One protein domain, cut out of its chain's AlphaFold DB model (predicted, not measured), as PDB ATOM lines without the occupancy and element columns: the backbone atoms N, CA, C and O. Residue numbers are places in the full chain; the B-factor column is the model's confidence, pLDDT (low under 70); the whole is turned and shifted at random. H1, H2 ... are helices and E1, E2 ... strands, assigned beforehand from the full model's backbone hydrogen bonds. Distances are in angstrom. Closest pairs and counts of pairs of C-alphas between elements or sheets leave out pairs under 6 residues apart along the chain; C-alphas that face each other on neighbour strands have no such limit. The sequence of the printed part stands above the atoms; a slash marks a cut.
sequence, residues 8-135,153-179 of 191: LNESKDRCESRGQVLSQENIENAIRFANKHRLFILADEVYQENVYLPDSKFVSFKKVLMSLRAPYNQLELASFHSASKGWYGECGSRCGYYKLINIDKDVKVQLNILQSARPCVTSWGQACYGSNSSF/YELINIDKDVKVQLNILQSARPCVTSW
ATOM      1  N   LEU A   8      45.835 -61.602  15.568       71.31
ATOM      2  CA  LEU A   8      46.745 -61.573  14.412       71.31
ATOM      3  C   LEU A   8      46.604 -62.826  13.528       71.31
ATOM      4  O   LEU A   8      46.696 -62.731  12.304       71.31
ATOM      5  N   ASN A   9      46.355 -63.985  14.137       75.06
ATOM      6  CA  ASN A   9      46.140 -65.232  13.406       75.06
ATOM      7  C   ASN A   9      44.756 -65.290  12.728       75.06
ATOM      8  O   ASN A   9      44.652 -65.839  11.633       75.06
ATOM      9  N   GLU A  10      43.723 -64.701  13.338       72.50
ATOM     10  CA  GLU A  10      42.339 -64.666  12.829       72.50
ATOM     11  C   GLU A  10      42.059 -63.495  11.859       72.50
ATOM     12  O   GLU A  10      41.287 -63.624  10.912       72.50
ATOM     13  N   SER A  11      42.696 -62.339  12.056       60.62
ATOM     14  CA  SER A  11      42.385 -61.059  11.391       60.62
ATOM     15  C   SER A  11      42.976 -60.905   9.991       60.62
ATOM     16  O   SER A  11      42.903 -59.820   9.413       60.62
ATOM     17  N   LYS A  12      43.462 -61.995   9.382       56.88
ATOM     18  CA  LYS A  12      43.733 -62.007   7.936       56.88
ATOM     19  C   LYS A  12      42.488 -61.637   7.111       56.88
ATOM     20  O   LYS A  12      42.658 -61.100   6.022       56.88
ATOM     21  N   ASP A  13      41.281 -61.816   7.665       51.97
ATOM     22  CA  ASP A  13      40.021 -61.621   6.936       51.97
ATOM     23  C   ASP A  13      39.099 -60.485   7.452       51.97
ATOM     24  O   ASP A  13      38.166 -60.103   6.738       51.97
ATOM     25  N   ARG A  14      39.295 -59.905   8.657       47.47
ATOM     26  CA  ARG A  14      38.429 -58.805   9.165       47.47
ATOM     27  C   ARG A  14      39.021 -58.000  10.334       47.47
ATOM     28  O   ARG A  14      39.708 -58.553  11.185       47.47
ATOM     29  N   CYS A  15      38.657 -56.714  10.426       42.84
ATOM     30  CA  CYS A  15      38.891 -55.839  11.585       42.84
ATOM     31  C   CYS A  15      37.546 -55.343  12.161       42.84
ATOM     32  O   CYS A  15      36.661 -54.963  11.393       42.84
ATOM     33  N   GLU A  16      37.380 -55.345  13.490       46.72
ATOM     34  CA  GLU A  16      36.175 -54.871  14.193       46.72
ATOM     35  C   GLU A  16      36.513 -53.654  15.075       46.72
ATOM     36  O   GLU A  16      37.430 -53.702  15.895       46.72
ATOM     37  N   SER A  17      35.789 -52.541  14.912       43.56
ATOM     38  CA  SER A  17      36.047 -51.300  15.654       43.56
ATOM     39  C   SER A  17      35.203 -51.221  16.927       43.56
ATOM     40  O   SER A  17      33.974 -51.182  16.854       43.56
ATOM     41  N   ARG A  18      35.847 -51.111  18.094       59.41
ATOM     42  CA  ARG A  18      35.184 -50.803  19.372       59.41
ATOM     43  C   ARG A  18      35.576 -49.399  19.830       59.41
ATOM     44  O   ARG A  18      36.754 -49.063  19.822       59.41
ATOM     45  N   GLY A  19      34.601 -48.595  20.258       62.94
ATOM     46  CA  GLY A  19      34.787 -47.205  20.713       62.94
ATOM     47  C   GLY A  19      35.415 -47.059  22.106       62.94
ATOM     48  O   GLY A  19      35.011 -46.189  22.870       62.94
ATOM     49  N   GLN A  20      36.346 -47.941  22.470       76.19
ATOM     50  CA  GLN A  20      36.993 -47.952  23.782       76.19
ATOM     51  C   GLN A  20      38.196 -47.000  23.822       76.19
ATOM     52  O   GLN A  20      38.981 -46.942  22.876       76.19
ATOM     53  N   VAL A  21      38.378 -46.292  24.939       81.19
ATOM     54  CA  VAL A  21      39.598 -45.509  25.190       81.19
ATOM     55  C   VAL A  21      40.682 -46.456  25.697       81.19
ATOM     56  O   VAL A  21      40.483 -47.167  26.681       81.19
ATOM     57  N   LEU A  22      41.830 -46.493  25.020       85.31
ATOM     58  CA  LEU A  22      42.943 -47.353  25.415       85.31
ATOM     59  C   LEU A  22      43.679 -46.773  26.630       85.31
ATOM     60  O   LEU A  22      44.061 -45.604  26.639       85.31
ATOM     61  N   SER A  23      43.914 -47.616  27.638       87.94
ATOM     62  CA  SER A  23      44.796 -47.288  28.758       87.94
ATOM     63  C   SER A  23      46.258 -47.243  28.305       87.94
ATOM     64  O   SER A  23      46.641 -47.863  27.309       87.94
ATOM     65  N   GLN A  24      47.103 -46.544  29.066       89.50
ATOM     66  CA  GLN A  24      48.536 -46.479  28.779       89.50
ATOM     67  C   GLN A  24      49.177 -47.876  28.722       89.50
ATOM     68  O   GLN A  24      49.931 -48.161  27.796       89.50
ATOM     69  N   GLU A  25      48.833 -48.763  29.657       89.56
ATOM     70  CA  GLU A  25      49.350 -50.136  29.702       89.56
ATOM     71  C   GLU A  25      48.980 -50.935  28.442       89.56
ATOM     72  O   GLU A  25      49.815 -51.640  27.874       89.56
ATOM     73  N   ASN A  26      47.751 -50.775  27.939       89.50
ATOM     74  CA  ASN A  26      47.319 -51.434  26.708       89.50
ATOM     75  C   ASN A  26      48.109 -50.937  25.492       89.50
ATOM     76  O   ASN A  26      48.494 -51.739  24.642       89.50
ATOM     77  N   ILE A  27      48.390 -49.632  25.428       90.94
ATOM     78  CA  ILE A  27      49.215 -49.038  24.368       90.94
ATOM     79  C   ILE A  27      50.656 -49.557  24.458       90.94
ATOM     80  O   ILE A  27      51.236 -49.935  23.441       90.94
ATOM     81  N   GLU A  28      51.233 -49.636  25.659       92.06
ATOM     82  CA  GLU A  28      52.572 -50.203  25.865       92.06
ATOM     83  C   GLU A  28      52.643 -51.665  25.410       92.06
ATOM     84  O   GLU A  28      53.582 -52.056  24.713       92.06
ATOM     85  N   ASN A  29      51.630 -52.463  25.748       90.81
ATOM     86  CA  ASN A  29      51.525 -53.850  25.309       90.81
ATOM     87  C   ASN A  29      51.407 -53.957  23.782       90.81
ATOM     88  O   ASN A  29      52.099 -54.777  23.178       90.81
ATOM     89  N   ALA A  30      50.615 -53.091  23.145       91.44
ATOM     90  CA  ALA A  30      50.506 -53.032  21.688       91.44
ATOM     91  C   ALA A  30      51.842 -52.661  21.018       91.44
ATOM     92  O   ALA A  30      52.223 -53.280  20.028       91.44
ATOM     93  N   ILE A  31      52.602 -51.714  21.582       91.44
ATOM     94  CA  ILE A  31      53.930 -51.336  21.070       91.44
ATOM     95  C   ILE A  31      54.925 -52.493  21.215       91.44
ATOM     96  O   ILE A  31      55.670 -52.796  20.282       91.44
ATOM     97  N   ARG A  32      54.935 -53.176  22.367       92.25
ATOM     98  CA  ARG A  32      55.789 -54.356  22.589       92.25
ATOM     99  C   ARG A  32      55.463 -55.473  21.600       92.25
ATOM    100  O   ARG A  32      56.381 -56.090  21.060       92.25
ATOM    101  N   PHE A  33      54.176 -55.697  21.344       90.06
ATOM    102  CA  PHE A  33      53.689 -56.659  20.361       90.06
ATOM    103  C   PHE A  33      54.119 -56.287  18.936       90.06
ATOM    104  O   PHE A  33      54.723 -57.104  18.240       90.06
ATOM    105  N   ALA A  34      53.902 -55.036  18.525       90.06
ATOM    106  CA  ALA A  34      54.317 -54.551  17.213       90.06
ATOM    107  C   ALA A  34      55.834 -54.680  17.013       90.06
ATOM    108  O   ALA A  34      56.279 -55.141  15.966       90.06
ATOM    109  N   ASN A  35      56.633 -54.385  18.042       90.19
ATOM    110  CA  ASN A  35      58.081 -54.570  17.994       90.19
ATOM    111  C   ASN A  35      58.491 -56.048  17.864       90.19
ATOM    112  O   ASN A  35      59.394 -56.365  17.092       90.19
ATOM    113  N   LYS A  36      57.818 -56.964  18.578       90.50
ATOM    114  CA  LYS A  36      58.060 -58.420  18.486       90.50
ATOM    115  C   LYS A  36      57.823 -58.945  17.065       90.50
ATOM    116  O   LYS A  36      58.599 -59.767  16.586       90.50
ATOM    117  N   HIS A  37      56.783 -58.452  16.395       88.00
ATOM    118  CA  HIS A  37      56.374 -58.907  15.062       88.00
ATOM    119  C   HIS A  37      56.845 -58.000  13.912       88.00
ATOM    120  O   HIS A  37      56.492 -58.259  12.765       88.00
ATOM    121  N   ARG A  38      57.660 -56.971  14.197       86.88
ATOM    122  CA  ARG A  38      58.138 -55.966  13.223       86.88
ATOM    123  C   ARG A  38      56.996 -55.319  12.428       86.88
ATOM    124  O   ARG A  38      57.059 -55.206  11.207       86.88
ATOM    125  N   LEU A  39      55.939 -54.926  13.132       88.19
ATOM    126  CA  LEU A  39      54.750 -54.314  12.546       88.19
ATOM    127  C   LEU A  39      54.844 -52.788  12.554       88.19
ATOM    128  O   LEU A  39      55.322 -52.184  13.515       88.19
ATOM    129  N   PHE A  40      54.306 -52.185  11.497       84.88
ATOM    130  CA  PHE A  40      54.111 -50.745  11.388       84.88
ATOM    131  C   PHE A  40      52.858 -50.309  12.154       84.88
ATOM    132  O   PHE A  40      51.782 -50.868  11.931       84.88
ATOM    133  N   ILE A  41      52.968 -49.311  13.040       87.19
ATOM    134  CA  ILE A  41      51.804 -48.821  13.794       87.19
ATOM    135  C   ILE A  41      51.132 -47.666  13.050       87.19
ATOM    136  O   ILE A  41      51.728 -46.612  12.827       87.19
ATOM    137  N   LEU A  42      49.845 -47.851  12.757       85.69
ATOM    138  CA  LEU A  42      48.919 -46.818  12.302       85.69
ATOM    139  C   LEU A  42      47.998 -46.441  13.471       85.69
ATOM    140  O   LEU A  42      47.059 -47.169  13.784       85.69
ATOM    141  N   ALA A  43      48.281 -45.328  14.144       86.94
ATOM    142  CA  ALA A  43      47.485 -44.837  15.263       86.94
ATOM    143  C   ALA A  43      46.440 -43.827  14.769       86.94
ATOM    144  O   ALA A  43      46.764 -42.670  14.501       86.94
ATOM    145  N   ASP A  44      45.190 -44.270  14.633       87.12
ATOM    146  CA  ASP A  44      44.054 -43.406  14.307       87.12
ATOM    147  C   ASP A  44      43.523 -42.715  15.576       87.12
ATOM    148  O   ASP A  44      42.745 -43.279  16.345       87.12
ATOM    149  N   GLU A  45      44.001 -41.496  15.834       84.06
ATOM    150  CA  GLU A  45      43.736 -40.729  17.057       84.06
ATOM    151  C   GLU A  45      42.729 -39.586  16.810       84.06
ATOM    152  O   GLU A  45      42.726 -38.573  17.510       84.06
ATOM    153  N   VAL A  46      41.841 -39.728  15.817       82.81
ATOM    154  CA  VAL A  46      40.876 -38.680  15.416       82.81
ATOM    155  C   VAL A  46      39.868 -38.299  16.504       82.81
ATOM    156  O   VAL A  46      39.328 -37.200  16.472       82.81
ATOM    157  N   TYR A  47      39.617 -39.180  17.473       82.88
ATOM    158  CA  TYR A  47      38.692 -38.951  18.589       82.88
ATOM    159  C   TYR A  47      39.403 -38.539  19.887       82.88
ATOM    160  O   TYR A  47      38.839 -38.696  20.968       82.88
ATOM    161  N   GLN A  48      40.630 -38.007  19.811       81.69
ATOM    162  CA  GLN A  48      41.411 -37.643  21.002       81.69
ATOM    163  C   GLN A  48      40.705 -36.657  21.955       81.69
ATOM    164  O   GLN A  48      40.970 -36.671  23.155       81.69
ATOM    165  N   GLU A  49      39.793 -35.827  21.440       78.88
ATOM    166  CA  GLU A  49      39.002 -34.865  22.223       78.88
ATOM    167  C   GLU A  49      37.689 -35.454  22.768       78.88
ATOM    168  O   GLU A  49      37.105 -34.914  23.704       78.88
ATOM    169  N   ASN A  50      37.210 -36.571  22.214       81.81
ATOM    170  CA  ASN A  50      35.923 -37.181  22.555       81.81
ATOM    171  C   ASN A  50      36.062 -38.187  23.708       81.81
ATOM    172  O   ASN A  50      35.725 -39.362  23.568       81.81
ATOM    173  N   VAL A  51      36.558 -37.732  24.858       82.75
ATOM    174  CA  VAL A  51      36.661 -38.562  26.067       82.75
ATOM    175  C   VAL A  51      35.580 -38.146  27.057       82.75
ATOM    176  O   VAL A  51      35.645 -37.073  27.645       82.75
ATOM    177  N   TYR A  52      34.570 -39.002  27.225       80.50
ATOM    178  CA  TYR A  52      33.393 -38.714  28.058       80.50
ATOM    179  C   TYR A  52      33.478 -39.297  29.474       80.50
ATOM    180  O   TYR A  52      32.726 -38.889  30.355       80.50
ATOM    181  N   LEU A  53      34.363 -40.274  29.694       83.44
ATOM    182  CA  LEU A  53      34.508 -40.940  30.985       83.44
ATOM    183  C   LEU A  53      35.409 -40.104  31.911       83.44
ATOM    184  O   LEU A  53      36.541 -39.819  31.519       83.44
ATOM    185  N   PRO A  54      34.959 -39.756  33.132       77.25
ATOM    186  CA  PRO A  54      35.692 -38.860  34.033       77.25
ATOM    187  C   PRO A  54      37.054 -39.415  34.478       77.25
ATOM    188  O   PRO A  54      37.997 -38.647  34.646       77.25
ATOM    189  N   ASP A  55      37.183 -40.740  34.592       82.25
ATOM    190  CA  ASP A  55      38.430 -41.408  34.997       82.25
ATOM    191  C   ASP A  55      39.333 -41.787  33.812       82.25
ATOM    192  O   ASP A  55      40.422 -42.334  33.993       82.25
ATOM    193  N   SER A  56      38.896 -41.530  32.575       80.25
ATOM    194  CA  SER A  56      39.681 -41.835  31.380       80.25
ATOM    195  C   SER A  56      40.348 -40.587  30.833       80.25
ATOM    196  O   SER A  56      39.743 -39.527  30.704       80.25
ATOM    197  N   LYS A  57      41.609 -40.734  30.436       86.00
ATOM    198  CA  LYS A  57      42.366 -39.691  29.754       86.00
ATOM    199  C   LYS A  57      42.922 -40.241  28.455       86.00
ATOM    200  O   LYS A  57      43.481 -41.334  28.437       86.00
ATOM    201  N   PHE A  58      42.817 -39.458  27.387       88.00
ATOM    202  CA  PHE A  58      43.485 -39.782  26.137       88.00
ATOM    203  C   PHE A  58      45.011 -39.771  26.326       88.00
ATOM    204  O   PHE A  58      45.595 -38.808  26.837       88.00
ATOM    205  N   VAL A  59      45.656 -40.851  25.893       89.06
ATOM    206  CA  VAL A  59      47.110 -40.998  25.885       89.06
ATOM    207  C   VAL A  59      47.541 -41.252  24.448       89.06
ATOM    208  O   VAL A  59      47.126 -42.235  23.846       89.06
ATOM    209  N   SER A  60      48.391 -40.378  23.903       87.00
ATOM    210  CA  SER A  60      48.869 -40.546  22.531       87.00
ATOM    211  C   SER A  60      49.913 -41.655  22.417       87.00
ATOM    212  O   SER A  60      50.844 -41.741  23.226       87.00
ATOM    213  N   PHE A  61      49.826 -42.441  21.344       88.56
ATOM    214  CA  PHE A  61      50.791 -43.486  20.995       88.56
ATOM    215  C   PHE A  61      52.203 -42.926  20.906       88.56
ATOM    216  O   PHE A  61      53.149 -43.533  21.406       88.56
ATOM    217  N   LYS A  62      52.353 -41.717  20.351       86.44
ATOM    218  CA  LYS A  62      53.646 -41.028  20.303       86.44
ATOM    219  C   LYS A  62      54.244 -40.843  21.698       86.44
ATOM    220  O   LYS A  62      55.449 -41.023  21.866       86.44
ATOM    221  N   LYS A  63      53.444 -40.408  22.677       88.88
ATOM    222  CA  LYS A  63      53.943 -40.132  24.029       88.88
ATOM    223  C   LYS A  63      54.446 -41.418  24.681       88.88
ATOM    224  O   LYS A  63      55.545 -41.408  25.224       88.88
ATOM    225  N   VAL A  64      53.682 -42.502  24.558       91.19
ATOM    226  CA  VAL A  64      54.042 -43.817  25.110       91.19
ATOM    227  C   VAL A  64      55.274 -44.395  24.412       91.19
ATOM    228  O   VAL A  64      56.220 -44.820  25.072       91.19
ATOM    229  N   LEU A  65      55.319 -44.330  23.079       87.38
ATOM    230  CA  LEU A  65      56.462 -44.784  22.286       87.38
ATOM    231  C   LEU A  65      57.762 -44.086  22.707       87.38
ATOM    232  O   LEU A  65      58.794 -44.734  22.844       87.38
ATOM    233  N   MET A  66      57.702 -42.771  22.938       84.94
ATOM    234  CA  MET A  66      58.857 -41.967  23.346       84.94
ATOM    235  C   MET A  66      59.236 -42.153  24.820       84.94
ATOM    236  O   MET A  66      60.390 -41.925  25.173       84.94
ATOM    237  N   SER A  67      58.293 -42.539  25.689       89.38
ATOM    238  CA  SER A  67      58.608 -42.870  27.085       89.38
ATOM    239  C   SER A  67      59.289 -44.229  27.233       89.38
ATOM    240  O   SER A  67      60.048 -44.438  28.180       89.38
ATOM    241  N   LEU A  68      59.044 -45.149  26.299       87.81
ATOM    242  CA  LEU A  68      59.730 -46.434  26.257       87.81
ATOM    243  C   LEU A  68      61.181 -46.246  25.782       87.81
ATOM    244  O   LEU A  68      61.481 -45.407  24.937       87.81
ATOM    245  N   ARG A  69      62.109 -47.030  26.337       88.50
ATOM    246  CA  ARG A  69      63.516 -47.041  25.903       88.50
ATOM    247  C   ARG A  69      63.714 -47.970  24.702       88.50
ATOM    248  O   ARG A  69      62.801 -48.693  24.299       88.50
ATOM    249  N   ALA A  70      64.921 -47.959  24.138       85.50
ATOM    250  CA  ALA A  70      65.318 -48.920  23.113       85.50
ATOM    251  C   ALA A  70      65.089 -50.367  23.603       85.50
ATOM    252  O   ALA A  70      65.333 -50.645  24.781       85.50
ATOM    253  N   PRO A  71      64.614 -51.279  22.733       84.25
ATOM    254  CA  PRO A  71      64.460 -51.130  21.276       84.25
ATOM    255  C   PRO A  71      63.135 -50.491  20.808       84.25
ATOM    256  O   PRO A  71      62.988 -50.196  19.628       84.25
ATOM    257  N   TYR A  72      62.169 -50.250  21.700       85.50
ATOM    258  CA  TYR A  72      60.803 -49.869  21.312       85.50
ATOM    259  C   TYR A  72      60.697 -48.469  20.701       85.50
ATOM    260  O   TYR A  72      59.896 -48.246  19.802       85.50
ATOM    261  N   ASN A  73      61.526 -47.528  21.151       81.31
ATOM    262  CA  ASN A  73      61.530 -46.152  20.651       81.31
ATOM    263  C   ASN A  73      62.002 -45.999  19.193       81.31
ATOM    264  O   ASN A  73      61.948 -44.887  18.671       81.31
ATOM    265  N   GLN A  74      62.474 -47.076  18.557       82.31
ATOM    266  CA  GLN A  74      62.879 -47.111  17.147       82.31
ATOM    267  C   GLN A  74      61.765 -47.610  16.223       82.31
ATOM    268  O   GLN A  74      61.931 -47.576  15.008       82.31
ATOM    269  N   LEU A  75      60.630 -48.049  16.776       84.50
ATOM    270  CA  LEU A  75      59.511 -48.530  15.978       84.50
ATOM    271  C   LEU A  75      58.957 -47.415  15.084       84.50
ATOM    272  O   LEU A  75      58.877 -46.246  15.481       84.50
ATOM    273  N   GLU A  76      58.554 -47.806  13.885       85.44
ATOM    274  CA  GLU A  76      57.900 -46.949  12.914       85.44
ATOM    275  C   GLU A  76      56.431 -46.699  13.308       85.44
ATOM    276  O   GLU A  76      55.661 -47.631  13.561       85.44
ATOM    277  N   LEU A  77      56.038 -45.423  13.369       84.81
ATOM    278  CA  LEU A  77      54.703 -44.995  13.796       84.81
ATOM    279  C   LEU A  77      54.178 -43.868  12.898       84.81
ATOM    280  O   LEU A  77      54.849 -42.848  12.712       84.81
ATOM    281  N   ALA A  78      52.940 -44.016  12.423       83.81
ATOM    282  CA  ALA A  78      52.125 -42.938  11.874       83.81
ATOM    283  C   ALA A  78      50.932 -42.661  12.797       83.81
ATOM    284  O   ALA A  78      50.109 -43.541  13.022       83.81
ATOM    285  N   SER A  79      50.834 -41.442  13.326       80.50
ATOM    286  CA  SER A  79      49.679 -40.972  14.109       80.50
ATOM    287  C   SER A  79      48.831 -40.035  13.254       80.50
ATOM    288  O   SER A  79      49.381 -39.135  12.617       80.50
ATOM    289  N   PHE A  80      47.520 -40.265  13.206       83.62
ATOM    290  CA  PHE A  80      46.560 -39.523  12.394       83.62
ATOM    291  C   PHE A  80      45.639 -38.686  13.271       83.62
ATOM    292  O   PHE A  80      45.191 -39.126  14.327       83.62
ATOM    293  N   HIS A  81      45.318 -37.489  12.790       81.31
ATOM    294  CA  HIS A  81      44.368 -36.596  13.429       81.31
ATOM    295  C   HIS A  81      43.496 -35.892  12.380       81.31
ATOM    296  O   HIS A  81      43.966 -35.553  11.291       81.31
ATOM    297  N   SER A  82      42.229 -35.641  12.714       76.94
ATOM    298  CA  SER A  82      41.256 -34.973  11.841       76.94
ATOM    299  C   SER A  82      40.483 -33.910  12.615       76.94
ATOM    300  O   SER A  82      40.164 -34.112  13.777       76.94
ATOM    301  N   ALA A  83      40.182 -32.780  11.971       71.12
ATOM    302  CA  ALA A  83      39.387 -31.701  12.563       71.12
ATOM    303  C   ALA A  83      37.884 -31.923  12.346       71.12
ATOM    304  O   ALA A  83      37.051 -31.169  12.836       71.12
ATOM    305  N   SER A  84      37.522 -32.960  11.585       65.50
ATOM    306  CA  SER A  84      36.129 -33.327  11.331       65.50
ATOM    307  C   SER A  84      35.465 -34.019  12.523       65.50
ATOM    308  O   SER A  84      34.256 -34.243  12.496       65.50
ATOM    309  N   LYS A  85      36.249 -34.409  13.531       71.94
ATOM    310  CA  LYS A  85      35.834 -35.072  14.771       71.94
ATOM    311  C   LYS A  85      36.328 -34.221  15.948       71.94
ATOM    312  O   LYS A  85      37.242 -33.423  15.763       71.94
ATOM    313  N   GLY A  86      35.714 -34.350  17.122       70.88
ATOM    314  CA  GLY A  86      35.965 -33.443  18.250       70.88
ATOM    315  C   GLY A  86      34.882 -32.388  18.433       70.88
ATOM    316  O   GLY A  86      33.838 -32.421  17.778       70.88
ATOM    317  N   TRP A  87      35.144 -31.447  19.339       59.66
ATOM    318  CA  TRP A  87      34.238 -30.323  19.602       59.66
ATOM    319  C   TRP A  87      34.183 -29.340  18.423       59.66
ATOM    320  O   TRP A  87      33.152 -28.718  18.190       59.66
ATOM    321  N   TYR A  88      35.264 -29.242  17.643       66.00
ATOM    322  CA  TYR A  88      35.351 -28.345  16.488       66.00
ATOM    323  C   TYR A  88      34.315 -28.653  15.398       66.00
ATOM    324  O   TYR A  88      33.784 -27.732  14.793       66.00
ATOM    325  N   GLY A  89      34.014 -29.932  15.139       59.47
ATOM    326  CA  GLY A  89      32.916 -30.324  14.243       59.47
ATOM    327  C   GLY A  89      33.032 -29.845  12.784       59.47
ATOM    328  O   GLY A  89      32.038 -29.869  12.061       59.47
ATOM    329  N   GLU A  90      34.226 -29.457  12.324       67.06
ATOM    330  CA  GLU A  90      34.492 -28.857  11.006       67.06
ATOM    331  C   GLU A  90      34.517 -29.912   9.880       67.06
ATOM    332  O   GLU A  90      35.481 -30.074   9.125       67.06
ATOM    333  N   CYS A  91      33.446 -30.699   9.767       62.94
ATOM    334  CA  CYS A  91      33.338 -31.794   8.801       62.94
ATOM    335  C   CYS A  91      33.369 -31.311   7.336       62.94
ATOM    336  O   CYS A  91      33.827 -32.042   6.452       62.94
ATOM    337  N   GLY A  92      32.940 -30.069   7.086       60.88
ATOM    338  CA  GLY A  92      32.961 -29.428   5.769       60.88
ATOM    339  C   GLY A  92      34.360 -29.011   5.310       60.88
ATOM    340  O   GLY A  92      34.642 -29.029   4.115       60.88
ATOM    341  N   SER A  93      35.262 -28.726   6.253       64.38
ATOM    342  CA  SER A  93      36.613 -28.228   5.966       64.38
ATOM    343  C   SER A  93      37.568 -29.325   5.466       64.38
ATOM    344  O   SER A  93      38.601 -29.015   4.872       64.38
ATOM    345  N   ARG A  94      37.201 -30.608   5.653       68.69
ATOM    346  CA  ARG A  94      37.900 -31.804   5.131       68.69
ATOM    347  C   ARG A  94      39.413 -31.782   5.370       68.69
ATOM    348  O   ARG A  94      40.199 -32.113   4.485       68.69
ATOM    349  N   CYS A  95      39.821 -31.406   6.578       70.81
ATOM    350  CA  CYS A  95      41.225 -31.315   6.948       70.81
ATOM    351  C   CYS A  95      41.639 -32.369   7.983       70.81
ATOM    352  O   CYS A  95      40.861 -32.828   8.827       70.81
ATOM    353  N   GLY A  96      42.916 -32.738   7.912       72.94
ATOM    354  CA  GLY A  96      43.588 -33.646   8.828       72.94
ATOM    355  C   GLY A  96      45.096 -33.519   8.672       72.94
ATOM    356  O   GLY A  96      45.582 -32.984   7.674       72.94
ATOM    357  N   TYR A  97      45.838 -34.017   9.650       76.94
ATOM    358  CA  TYR A  97      47.283 -34.165   9.541       76.94
ATOM    359  C   TYR A  97      47.694 -35.538  10.050       76.94
ATOM    360  O   TYR A  97      46.960 -36.209  10.774       76.94
ATOM    361  N   TYR A  98      48.900 -35.941   9.681       79.88
ATOM    362  CA  TYR A  98      49.519 -37.113  10.261       79.88
ATOM    363  C   TYR A  98      50.959 -36.821  10.642       79.88
ATOM    364  O   TYR A  98      51.619 -35.936  10.089       79.88
ATOM    365  N   LYS A  99      51.453 -37.574  11.612       78.12
ATOM    366  CA  LYS A  99      52.808 -37.465  12.121       78.12
ATOM    367  C   LYS A  99      53.525 -38.784  11.950       78.12
ATOM    368  O   LYS A  99      53.124 -39.789  12.522       78.12
ATOM    369  N   LEU A 100      54.616 -38.728  11.202       79.00
ATOM    370  CA  LEU A 100      55.497 -39.857  10.957       79.00
ATOM    371  C   LEU A 100      56.698 -39.825  11.889       79.00
ATOM    372  O   LEU A 100      57.319 -38.775  12.081       79.00
ATOM    373  N   ILE A 101      57.024 -40.978  12.455       80.94
ATOM    374  CA  ILE A 101      58.120 -41.173  13.397       80.94
ATOM    375  C   ILE A 101      58.904 -42.409  12.954       80.94
ATOM    376  O   ILE A 101      58.307 -43.437  12.653       80.94
ATOM    377  N   ASN A 102      60.232 -42.277  12.915       82.06
ATOM    378  CA  ASN A 102      61.196 -43.337  12.590       82.06
ATOM    379  C   ASN A 102      61.025 -44.036  11.231       82.06
ATOM    380  O   ASN A 102      61.647 -45.064  11.021       82.06
ATOM    381  N   ILE A 103      60.245 -43.464  10.309       77.69
ATOM    382  CA  ILE A 103      60.022 -44.026   8.969       77.69
ATOM    383  C   ILE A 103      61.329 -44.154   8.192       77.69
ATOM    384  O   ILE A 103      62.122 -43.203   8.148       77.69
ATOM    385  N   ASP A 104      61.484 -45.292   7.521       81.00
ATOM    386  CA  ASP A 104      62.555 -45.533   6.566       81.00
ATOM    387  C   ASP A 104      62.656 -44.420   5.500       81.00
ATOM    388  O   ASP A 104      61.666 -43.852   5.019       81.00
ATOM    389  N   LYS A 105      63.888 -44.068   5.123       80.00
ATOM    390  CA  LYS A 105      64.141 -42.974   4.179       80.00
ATOM    391  C   LYS A 105      63.531 -43.250   2.806       80.00
ATOM    392  O   LYS A 105      62.990 -42.317   2.214       80.00
ATOM    393  N   ASP A 106      63.557 -44.491   2.339       78.12
ATOM    394  CA  ASP A 106      63.042 -44.868   1.024       78.12
ATOM    395  C   ASP A 106      61.513 -44.781   1.003       78.12
ATOM    396  O   ASP A 106      60.926 -44.192   0.090       78.12
ATOM    397  N   VAL A 107      60.857 -45.237   2.075       76.25
ATOM    398  CA  VAL A 107      59.402 -45.090   2.260       76.25
ATOM    399  C   VAL A 107      59.010 -43.614   2.313       76.25
ATOM    400  O   VAL A 107      58.028 -43.199   1.693       76.25
ATOM    401  N   LYS A 108      59.801 -42.780   2.998       73.19
ATOM    402  CA  LYS A 108      59.567 -41.333   3.061       73.19
ATOM    403  C   LYS A 108      59.705 -40.661   1.691       73.19
ATOM    404  O   LYS A 108      58.933 -39.751   1.394       73.19
ATOM    405  N   VAL A 109      60.652 -41.093   0.856       76.19
ATOM    406  CA  VAL A 109      60.789 -40.604  -0.525       76.19
ATOM    407  C   VAL A 109      59.544 -40.952  -1.336       76.19
ATOM    408  O   VAL A 109      58.955 -40.056  -1.939       76.19
ATOM    409  N   GLN A 110      59.090 -42.207  -1.291       75.12
ATOM    410  CA  GLN A 110      57.871 -42.629  -1.993       75.12
ATOM    411  C   GLN A 110      56.640 -41.848  -1.524       75.12
ATOM    412  O   GLN A 110      55.829 -41.400  -2.337       75.12
ATOM    413  N   LEU A 111      56.528 -41.600  -0.218       71.12
ATOM    414  CA  LEU A 111      55.443 -40.798   0.332       71.12
ATOM    415  C   LEU A 111      55.494 -39.342  -0.145       71.12
ATOM    416  O   LEU A 111      54.458 -38.787  -0.500       71.12
ATOM    417  N   ASN A 112      56.678 -38.729  -0.190       70.69
ATOM    418  CA  ASN A 112      56.846 -37.366  -0.697       70.69
ATOM    419  C   ASN A 112      56.496 -37.269  -2.185       70.69
ATOM    420  O   ASN A 112      55.840 -36.313  -2.594       70.69
ATOM    421  N   ILE A 113      56.882 -38.266  -2.988       75.12
ATOM    422  CA  ILE A 113      56.494 -38.353  -4.401       75.12
ATOM    423  C   ILE A 113      54.967 -38.392  -4.506       75.12
ATOM    424  O   ILE A 113      54.373 -37.560  -5.193       75.12
ATOM    425  N   LEU A 114      54.319 -39.281  -3.751       72.31
ATOM    426  CA  LEU A 114      52.865 -39.430  -3.735       72.31
ATOM    427  C   LEU A 114      52.132 -38.170  -3.244       72.31
ATOM    428  O   LEU A 114      51.071 -37.839  -3.773       72.31
ATOM    429  N   GLN A 115      52.682 -37.455  -2.261       67.88
ATOM    430  CA  GLN A 115      52.155 -36.163  -1.817       67.88
ATOM    431  C   GLN A 115      52.309 -35.089  -2.895       67.88
ATOM    432  O   GLN A 115      51.361 -34.360  -3.157       67.88
ATOM    433  N   SER A 116      53.479 -35.002  -3.532       67.81
ATOM    434  CA  SER A 116      53.768 -33.996  -4.563       67.81
ATOM    435  C   SER A 116      52.958 -34.195  -5.847       67.81
ATOM    436  O   SER A 116      52.686 -33.234  -6.564       67.81
ATOM    437  N   ALA A 117      52.538 -35.432  -6.120       73.00
ATOM    438  CA  ALA A 117      51.677 -35.764  -7.247       73.00
ATOM    439  C   ALA A 117      50.219 -35.318  -7.041       73.00
ATOM    440  O   ALA A 117      49.473 -35.183  -8.015       73.00
ATOM    441  N   ARG A 118      49.802 -35.086  -5.787       59.28
ATOM    442  CA  ARG A 118      48.457 -34.625  -5.443       59.28
ATOM    443  C   ARG A 118      48.433 -33.105  -5.274       59.28
ATOM    444  O   ARG A 118      49.372 -32.538  -4.717       59.28
ATOM    445  N   PRO A 119      47.358 -32.422  -5.708       63.78
ATOM    446  CA  PRO A 119      47.151 -31.041  -5.302       63.78
ATOM    447  C   PRO A 119      47.095 -30.974  -3.771       63.78
ATOM    448  O   PRO A 119      46.593 -31.885  -3.108       63.78
ATOM    449  N   CYS A 120      47.647 -29.903  -3.213       66.19
ATOM    450  CA  CYS A 120      47.574 -29.638  -1.782       66.19
ATOM    451  C   CYS A 120      46.130 -29.635  -1.276       66.19
ATOM    452  O   CYS A 120      45.171 -29.348  -1.996       66.19
ATOM    453  N   VAL A 121      46.004 -29.874   0.024       64.88
ATOM    454  CA  VAL A 121      44.763 -29.640   0.760       64.88
ATOM    455  C   VAL A 121      44.369 -28.161   0.704       64.88
ATOM    456  O   VAL A 121      45.228 -27.281   0.596       64.88
ATOM    457  N   THR A 122      43.067 -27.883   0.789       71.19
ATOM    458  CA  THR A 122      42.514 -26.526   0.695       71.19
ATOM    459  C   THR A 122      43.187 -25.579   1.692       71.19
ATOM    460  O   THR A 122      43.390 -25.930   2.855       71.19
ATOM    461  N   SER A 123      43.508 -24.354   1.261       72.44
ATOM    462  CA  SER A 123      44.100 -23.337   2.146       72.44
ATOM    463  C   SER A 123      43.219 -23.071   3.370       72.44
ATOM    464  O   SER A 123      43.736 -22.855   4.462       72.44
ATOM    465  N   TRP A 124      41.896 -23.168   3.202       68.31
ATOM    466  CA  TRP A 124      40.928 -23.129   4.299       68.31
ATOM    467  C   TRP A 124      41.160 -24.256   5.310       68.31
ATOM    468  O   TRP A 124      41.331 -23.993   6.495       68.31
ATOM    469  N   GLY A 125      41.278 -25.504   4.849       65.62
ATOM    470  CA  GLY A 125      41.558 -26.647   5.715       65.62
ATOM    471  C   GLY A 125      42.894 -26.534   6.460       65.62
ATOM    472  O   GLY A 125      42.984 -26.939   7.620       65.62
ATOM    473  N   GLN A 126      43.917 -25.948   5.826       69.25
ATOM    474  CA  GLN A 126      45.207 -25.665   6.470       69.25
ATOM    475  C   GLN A 126      45.082 -24.566   7.533       69.25
ATOM    476  O   GLN A 126      45.607 -24.716   8.635       69.25
ATOM    477  N   ALA A 127      44.353 -23.488   7.231       68.81
ATOM    478  CA  ALA A 127      44.121 -22.382   8.155       68.81
ATOM    479  C   ALA A 127      43.320 -22.818   9.390       68.81
ATOM    480  O   ALA A 127      43.731 -22.494  10.501       68.81
ATOM    481  N   CYS A 128      42.262 -23.620   9.216       65.06
ATOM    482  CA  CYS A 128      41.496 -24.195  10.326       65.06
ATOM    483  C   CYS A 128      42.393 -24.971  11.303       65.06
ATOM    484  O   CYS A 128      42.191 -24.919  12.511       65.06
ATOM    485  N   TYR A 129      43.414 -25.677  10.809       64.69
ATOM    486  CA  TYR A 129      44.378 -26.339  11.689       64.69
ATOM    487  C   TYR A 129      45.384 -25.383  12.317       64.69
ATOM    488  O   TYR A 129      45.692 -25.519  13.502       64.69
ATOM    489  N   GLY A 130      45.900 -24.432  11.536       59.38
ATOM    490  CA  GLY A 130      46.846 -23.426  12.011       59.38
ATOM    491  C   GLY A 130      46.282 -22.560  13.139       59.38
ATOM    492  O   GLY A 130      47.018 -22.225  14.062       59.38
ATOM    493  N   SER A 131      44.980 -22.254  13.119       53.44
ATOM    494  CA  SER A 131      44.303 -21.524  14.198       53.44
ATOM    495  C   SER A 131      43.998 -22.394  15.419       53.44
ATOM    496  O   SER A 131      44.050 -21.906  16.545       53.44
ATOM    497  N   ASN A 132      43.685 -23.678  15.212       45.03
ATOM    498  CA  ASN A 132      43.166 -24.556  16.268       45.03
ATOM    499  C   ASN A 132      44.244 -25.376  16.987       45.03
ATOM    500  O   ASN A 132      43.961 -26.002  18.005       45.03
ATOM    501  N   SER A 133      45.483 -25.393  16.493       45.34
ATOM    502  CA  SER A 133      46.569 -26.143  17.120       45.34
ATOM    503  C   SER A 133      47.544 -25.217  17.848       45.34
ATOM    504  O   SER A 133      48.298 -24.465  17.243       45.34
ATOM    505  N   SER A 134      47.633 -25.343  19.175       33.59
ATOM    506  CA  SER A 134      48.694 -24.721  19.993       33.59
ATOM    507  C   SER A 134      50.101 -25.296  19.716       33.59
ATOM    508  O   SER A 134      51.035 -25.089  20.492       33.59
ATOM    509  N   PHE A 135      50.282 -26.037  18.617       31.58
ATOM    510  CA  PHE A 135      51.555 -26.614  18.210       31.58
ATOM    511  C   PHE A 135      52.338 -25.599  17.371       31.58
ATOM    512  O   PHE A 135      52.161 -25.463  16.164       31.58
ATOM    513  N   TYR A 153      51.766 -29.846 -19.189       34.84
ATOM    514  CA  TYR A 153      53.021 -30.436 -19.640       34.84
ATOM    515  C   TYR A 153      52.765 -31.371 -20.815       34.84
ATOM    516  O   TYR A 153      51.776 -32.102 -20.849       34.84
ATOM    517  N   GLU A 154      53.696 -31.360 -21.758       29.52
ATOM    518  CA  GLU A 154      53.714 -32.243 -22.913       29.52
ATOM    519  C   GLU A 154      54.885 -33.220 -22.746       29.52
ATOM    520  O   GLU A 154      56.031 -32.813 -22.556       29.52
ATOM    521  N   LEU A 155      54.596 -34.525 -22.737       38.75
ATOM    522  CA  LEU A 155      55.620 -35.561 -22.576       38.75
ATOM    523  C   LEU A 155      56.077 -36.038 -23.955       38.75
ATOM    524  O   LEU A 155      55.413 -36.869 -24.579       38.75
ATOM    525  N   ILE A 156      57.226 -35.540 -24.406       34.38
ATOM    526  CA  ILE A 156      57.843 -35.920 -25.678       34.38
ATOM    527  C   ILE A 156      59.027 -36.852 -25.391       34.38
ATOM    528  O   ILE A 156      59.909 -36.522 -24.605       34.38
ATOM    529  N   ASN A 157      59.045 -38.019 -26.042       33.91
ATOM    530  CA  ASN A 157      60.167 -38.968 -26.044       33.91
ATOM    531  C   ASN A 157      60.564 -39.564 -24.669       33.91
ATOM    532  O   ASN A 157      61.743 -39.652 -24.336       33.91
ATOM    533  N   ILE A 158      59.578 -39.988 -23.867       42.75
ATOM    534  CA  ILE A 158      59.796 -40.670 -22.577       42.75
ATOM    535  C   ILE A 158      59.628 -42.187 -22.720       42.75
ATOM    536  O   ILE A 158      58.726 -42.656 -23.421       42.75
ATOM    537  N   ASP A 159      60.482 -42.931 -22.012       51.84
ATOM    538  CA  ASP A 159      60.427 -44.387 -21.890       51.84
ATOM    539  C   ASP A 159      59.039 -44.884 -21.432       51.84
ATOM    540  O   ASP A 159      58.365 -44.255 -20.607       51.84
ATOM    541  N   LYS A 160      58.581 -46.008 -21.994       62.97
ATOM    542  CA  LYS A 160      57.209 -46.500 -21.797       62.97
ATOM    543  C   LYS A 160      56.907 -46.806 -20.331       62.97
ATOM    544  O   LYS A 160      55.793 -46.518 -19.891       62.97
ATOM    545  N   ASP A 161      57.879 -47.301 -19.574       58.03
ATOM    546  CA  ASP A 161      57.663 -47.699 -18.181       58.03
ATOM    547  C   ASP A 161      57.533 -46.472 -17.271       58.03
ATOM    548  O   ASP A 161      56.646 -46.394 -16.413       58.03
ATOM    549  N   VAL A 162      58.329 -45.437 -17.550       51.00
ATOM    550  CA  VAL A 162      58.243 -44.130 -16.881       51.00
ATOM    551  C   VAL A 162      56.927 -43.429 -17.230       51.00
ATOM    552  O   VAL A 162      56.293 -42.809 -16.372       51.00
ATOM    553  N   LYS A 163      56.451 -43.575 -18.473       49.97
ATOM    554  CA  LYS A 163      55.163 -43.028 -18.920       49.97
ATOM    555  C   LYS A 163      53.976 -43.680 -18.206       49.97
ATOM    556  O   LYS A 163      53.033 -42.979 -17.841       49.97
ATOM    557  N   VAL A 164      54.016 -44.991 -17.963       58.81
ATOM    558  CA  VAL A 164      52.970 -45.704 -17.208       58.81
ATOM    559  C   VAL A 164      52.927 -45.231 -15.754       58.81
ATOM    560  O   VAL A 164      51.849 -44.917 -15.252       58.81
ATOM    561  N   GLN A 165      54.083 -45.083 -15.102       52.09
ATOM    562  CA  GLN A 165      54.155 -44.543 -13.740       52.09
ATOM    563  C   GLN A 165      53.619 -43.104 -13.662       52.09
ATOM    564  O   GLN A 165      52.816 -42.787 -12.785       52.09
ATOM    565  N   LEU A 166      53.985 -42.250 -14.623       51.00
ATOM    566  CA  LEU A 166      53.466 -40.881 -14.729       51.00
ATOM    567  C   LEU A 166      51.951 -40.839 -14.957       51.00
ATOM    568  O   LEU A 166      51.276 -39.978 -14.395       51.00
ATOM    569  N   ASN A 167      51.397 -41.765 -15.738       50.28
ATOM    570  CA  ASN A 167      49.957 -41.843 -15.985       50.28
ATOM    571  C   ASN A 167      49.179 -42.332 -14.754       50.28
ATOM    572  O   ASN A 167      48.105 -41.808 -14.461       50.28
ATOM    573  N   ILE A 168      49.730 -43.278 -13.990       53.69
ATOM    574  CA  ILE A 168      49.142 -43.720 -12.716       53.69
ATOM    575  C   ILE A 168      49.097 -42.545 -11.729       53.69
ATOM    576  O   ILE A 168      48.050 -42.274 -11.136       53.69
ATOM    577  N   LEU A 169      50.186 -41.774 -11.629       49.31
ATOM    578  CA  LEU A 169      50.251 -40.563 -10.803       49.31
ATOM    579  C   LEU A 169      49.238 -39.492 -11.245       49.31
ATOM    580  O   LEU A 169      48.650 -38.819 -10.400       49.31
ATOM    581  N   GLN A 170      48.978 -39.362 -12.551       48.84
ATOM    582  CA  GLN A 170      47.958 -38.456 -13.095       48.84
ATOM    583  C   GLN A 170      46.529 -38.895 -12.789       48.84
ATOM    584  O   GLN A 170      45.708 -38.067 -12.399       48.84
ATOM    585  N   SER A 171      46.228 -40.186 -12.940       41.28
ATOM    586  CA  SER A 171      44.888 -40.734 -12.677       41.28
ATOM    587  C   SER A 171      44.475 -40.657 -11.204       41.28
ATOM    588  O   SER A 171      43.292 -40.734 -10.888       41.28
ATOM    589  N   ALA A 172      45.434 -40.447 -10.298       46.12
ATOM    590  CA  ALA A 172      45.193 -40.269  -8.870       46.12
ATOM    591  C   ALA A 172      44.794 -38.827  -8.474       46.12
ATOM    592  O   ALA A 172      44.672 -38.549  -7.276       46.12
ATOM    593  N   ARG A 173      44.601 -37.909  -9.440       46.56
ATOM    594  CA  ARG A 173      44.124 -36.532  -9.213       46.56
ATOM    595  C   ARG A 173      42.599 -36.495  -8.995       46.56
ATOM    596  O   ARG A 173      41.864 -36.735  -9.950       46.56
ATOM    597  N   PRO A 174      42.081 -36.127  -7.808       39.69
ATOM    598  CA  PRO A 174      40.721 -35.612  -7.713       39.69
ATOM    599  C   PRO A 174      40.688 -34.173  -8.254       39.69
ATOM    600  O   PRO A 174      41.714 -33.488  -8.259       39.69
ATOM    601  N   CYS A 175      39.524 -33.748  -8.749       34.50
ATOM    602  CA  CYS A 175      39.283 -32.481  -9.440       34.50
ATOM    603  C   CYS A 175      40.079 -31.284  -8.893       34.50
ATOM    604  O   CYS A 175      40.153 -31.056  -7.685       34.50
ATOM    605  N   VAL A 176      40.604 -30.484  -9.825       40.16
ATOM    606  CA  VAL A 176      41.053 -29.108  -9.583       40.16
ATOM    607  C   VAL A 176      40.023 -28.373  -8.722       40.16
ATOM    608  O   VAL A 176      38.818 -28.480  -8.955       40.16
ATOM    609  N   THR A 177      40.489 -27.632  -7.715       42.91
ATOM    610  CA  THR A 177      39.623 -26.701  -6.986       42.91
ATOM    611  C   THR A 177      38.961 -25.755  -7.992       42.91
ATOM    612  O   THR A 177      39.539 -25.445  -9.035       42.91
ATOM    613  N   SER A 178      37.756 -25.270  -7.695       41.31
ATOM    614  CA  SER A 178      36.995 -24.363  -8.572       41.31
ATOM    615  C   SER A 178      37.812 -23.132  -9.005       41.31
ATOM    616  O   SER A 178      37.627 -22.608 -10.097       41.31
ATOM    617  N   TRP A 179      38.779 -22.720  -8.180       35.84
ATOM    618  CA  TRP A 179      39.762 -21.677  -8.484       35.84
ATOM    619  C   TRP A 179      40.743 -22.050  -9.608       35.84
ATOM    620  O   TRP A 179      40.997 -21.231 -10.485       35.84
TER     621      TRP A 179
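Overview. This is residues 8 to 135 and 153 to 179 of the 191 residues of the protein "Hypothetical protein" of Rotaria sp. Silwood1 (UniProt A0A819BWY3). A small three-stranded sheet, E1, E2 and E3, stands in the middle of a loose, elongated model, with the crossed helices H1 and H2 grazing it at one end of the long axis and H3, then H5, strung out toward the other end. H4 lies near the first residue of the edge strand E3, and residues 8 to 18 stick out free. The printed part has 155 residues, with five named helices and three named strands in the order H1 E1 H2 E2 E3 H3 H4 H5; the sheet order E1 E2 E3 is mixed. The class is mixed, helices and strands, with under half of the residues in named elements. The radius of gyration of the C-alphas is 19.4 A, and they span 62 by 37 by 32 A.

Along the chain. After residues 8 to 23, H1 takes residues 24 to 37, 20.1 A long, from C-alpha 24 at (48.536, -46.479, 28.779). E1 is residues 41 to 44, H2 is 61 to 67, and E2 is 77 to 82, 16.9 A long. E3 is residues 96 to 101, 17.0 A long, from C-alpha 96 at (43.588, -33.646, 8.828). H3, residues 105 to 116, is 16.3 A long, and H4, residues 123 to 132, is 14.2 A. H5, residues 160 to 171, is 16.4 A long and ends at C-alpha 171 (44.888, -40.734, -12.677).

Arrangement. E1 and E2 are parallel at 11 degrees, with N 43 and O 78 2.8 A apart, within hydrogen-bond range. E2 and E3 form an antiparallel hairpin at 166 degrees, with N 99 and O 79 at 2.8 A. E1, H2 and E2 make a strand-helix-strand unit, two parallel neighbour strands with a helix between, and its crossover is right-handed. H2 only grazes the sheet, with residues 61 to 65; its closest C-alphas to E2 are those of Lys 62 and Ser 79, 7.4 A apart. H1 only just is on the sheet, with 5 pairs of C-alphas within 10 A, and only grazes it. H1 and H2 touch, about perpendicular at 87 degrees; their closest C-alphas are those of Glu 28 and Val 64, 6.6 A apart. H4 only grazes the sheet with residues 125 to 129; the closest C-alphas of H4 and E3 are those of Tyr 129 and Gly 96, 7.9 A apart. H3 and H5 are not on the sheet. They are close but not clearly touching, the C-alphas of Leu 114 and Leu 169 being closest at 7.6 A, at a steep tilt of 59 degrees, the same way. H3 and H4 are apart. In H1, H2, H3, H4 and H5 every O i to N i+4 pair is within hydrogen-bond range.

Size, cuts and confidence. The C-alphas of Pro 54 and Asn 157, the two farthest apart, are 64.9 A apart. Residues 136 to 152 are not printed, and C-alphas 135 and 153 are 38.1 A apart across the cut, in the link from H4 to H5. The links E1 to H2 and E2 to E3 are long. Residues 156 to 162, of which 160 to 162 belong to H5, stand free. The mean pLDDT of the printed part is 70.4, and 63 residues are under 70, among them residues 11 to 19, 124 to 135 and 153 to 179.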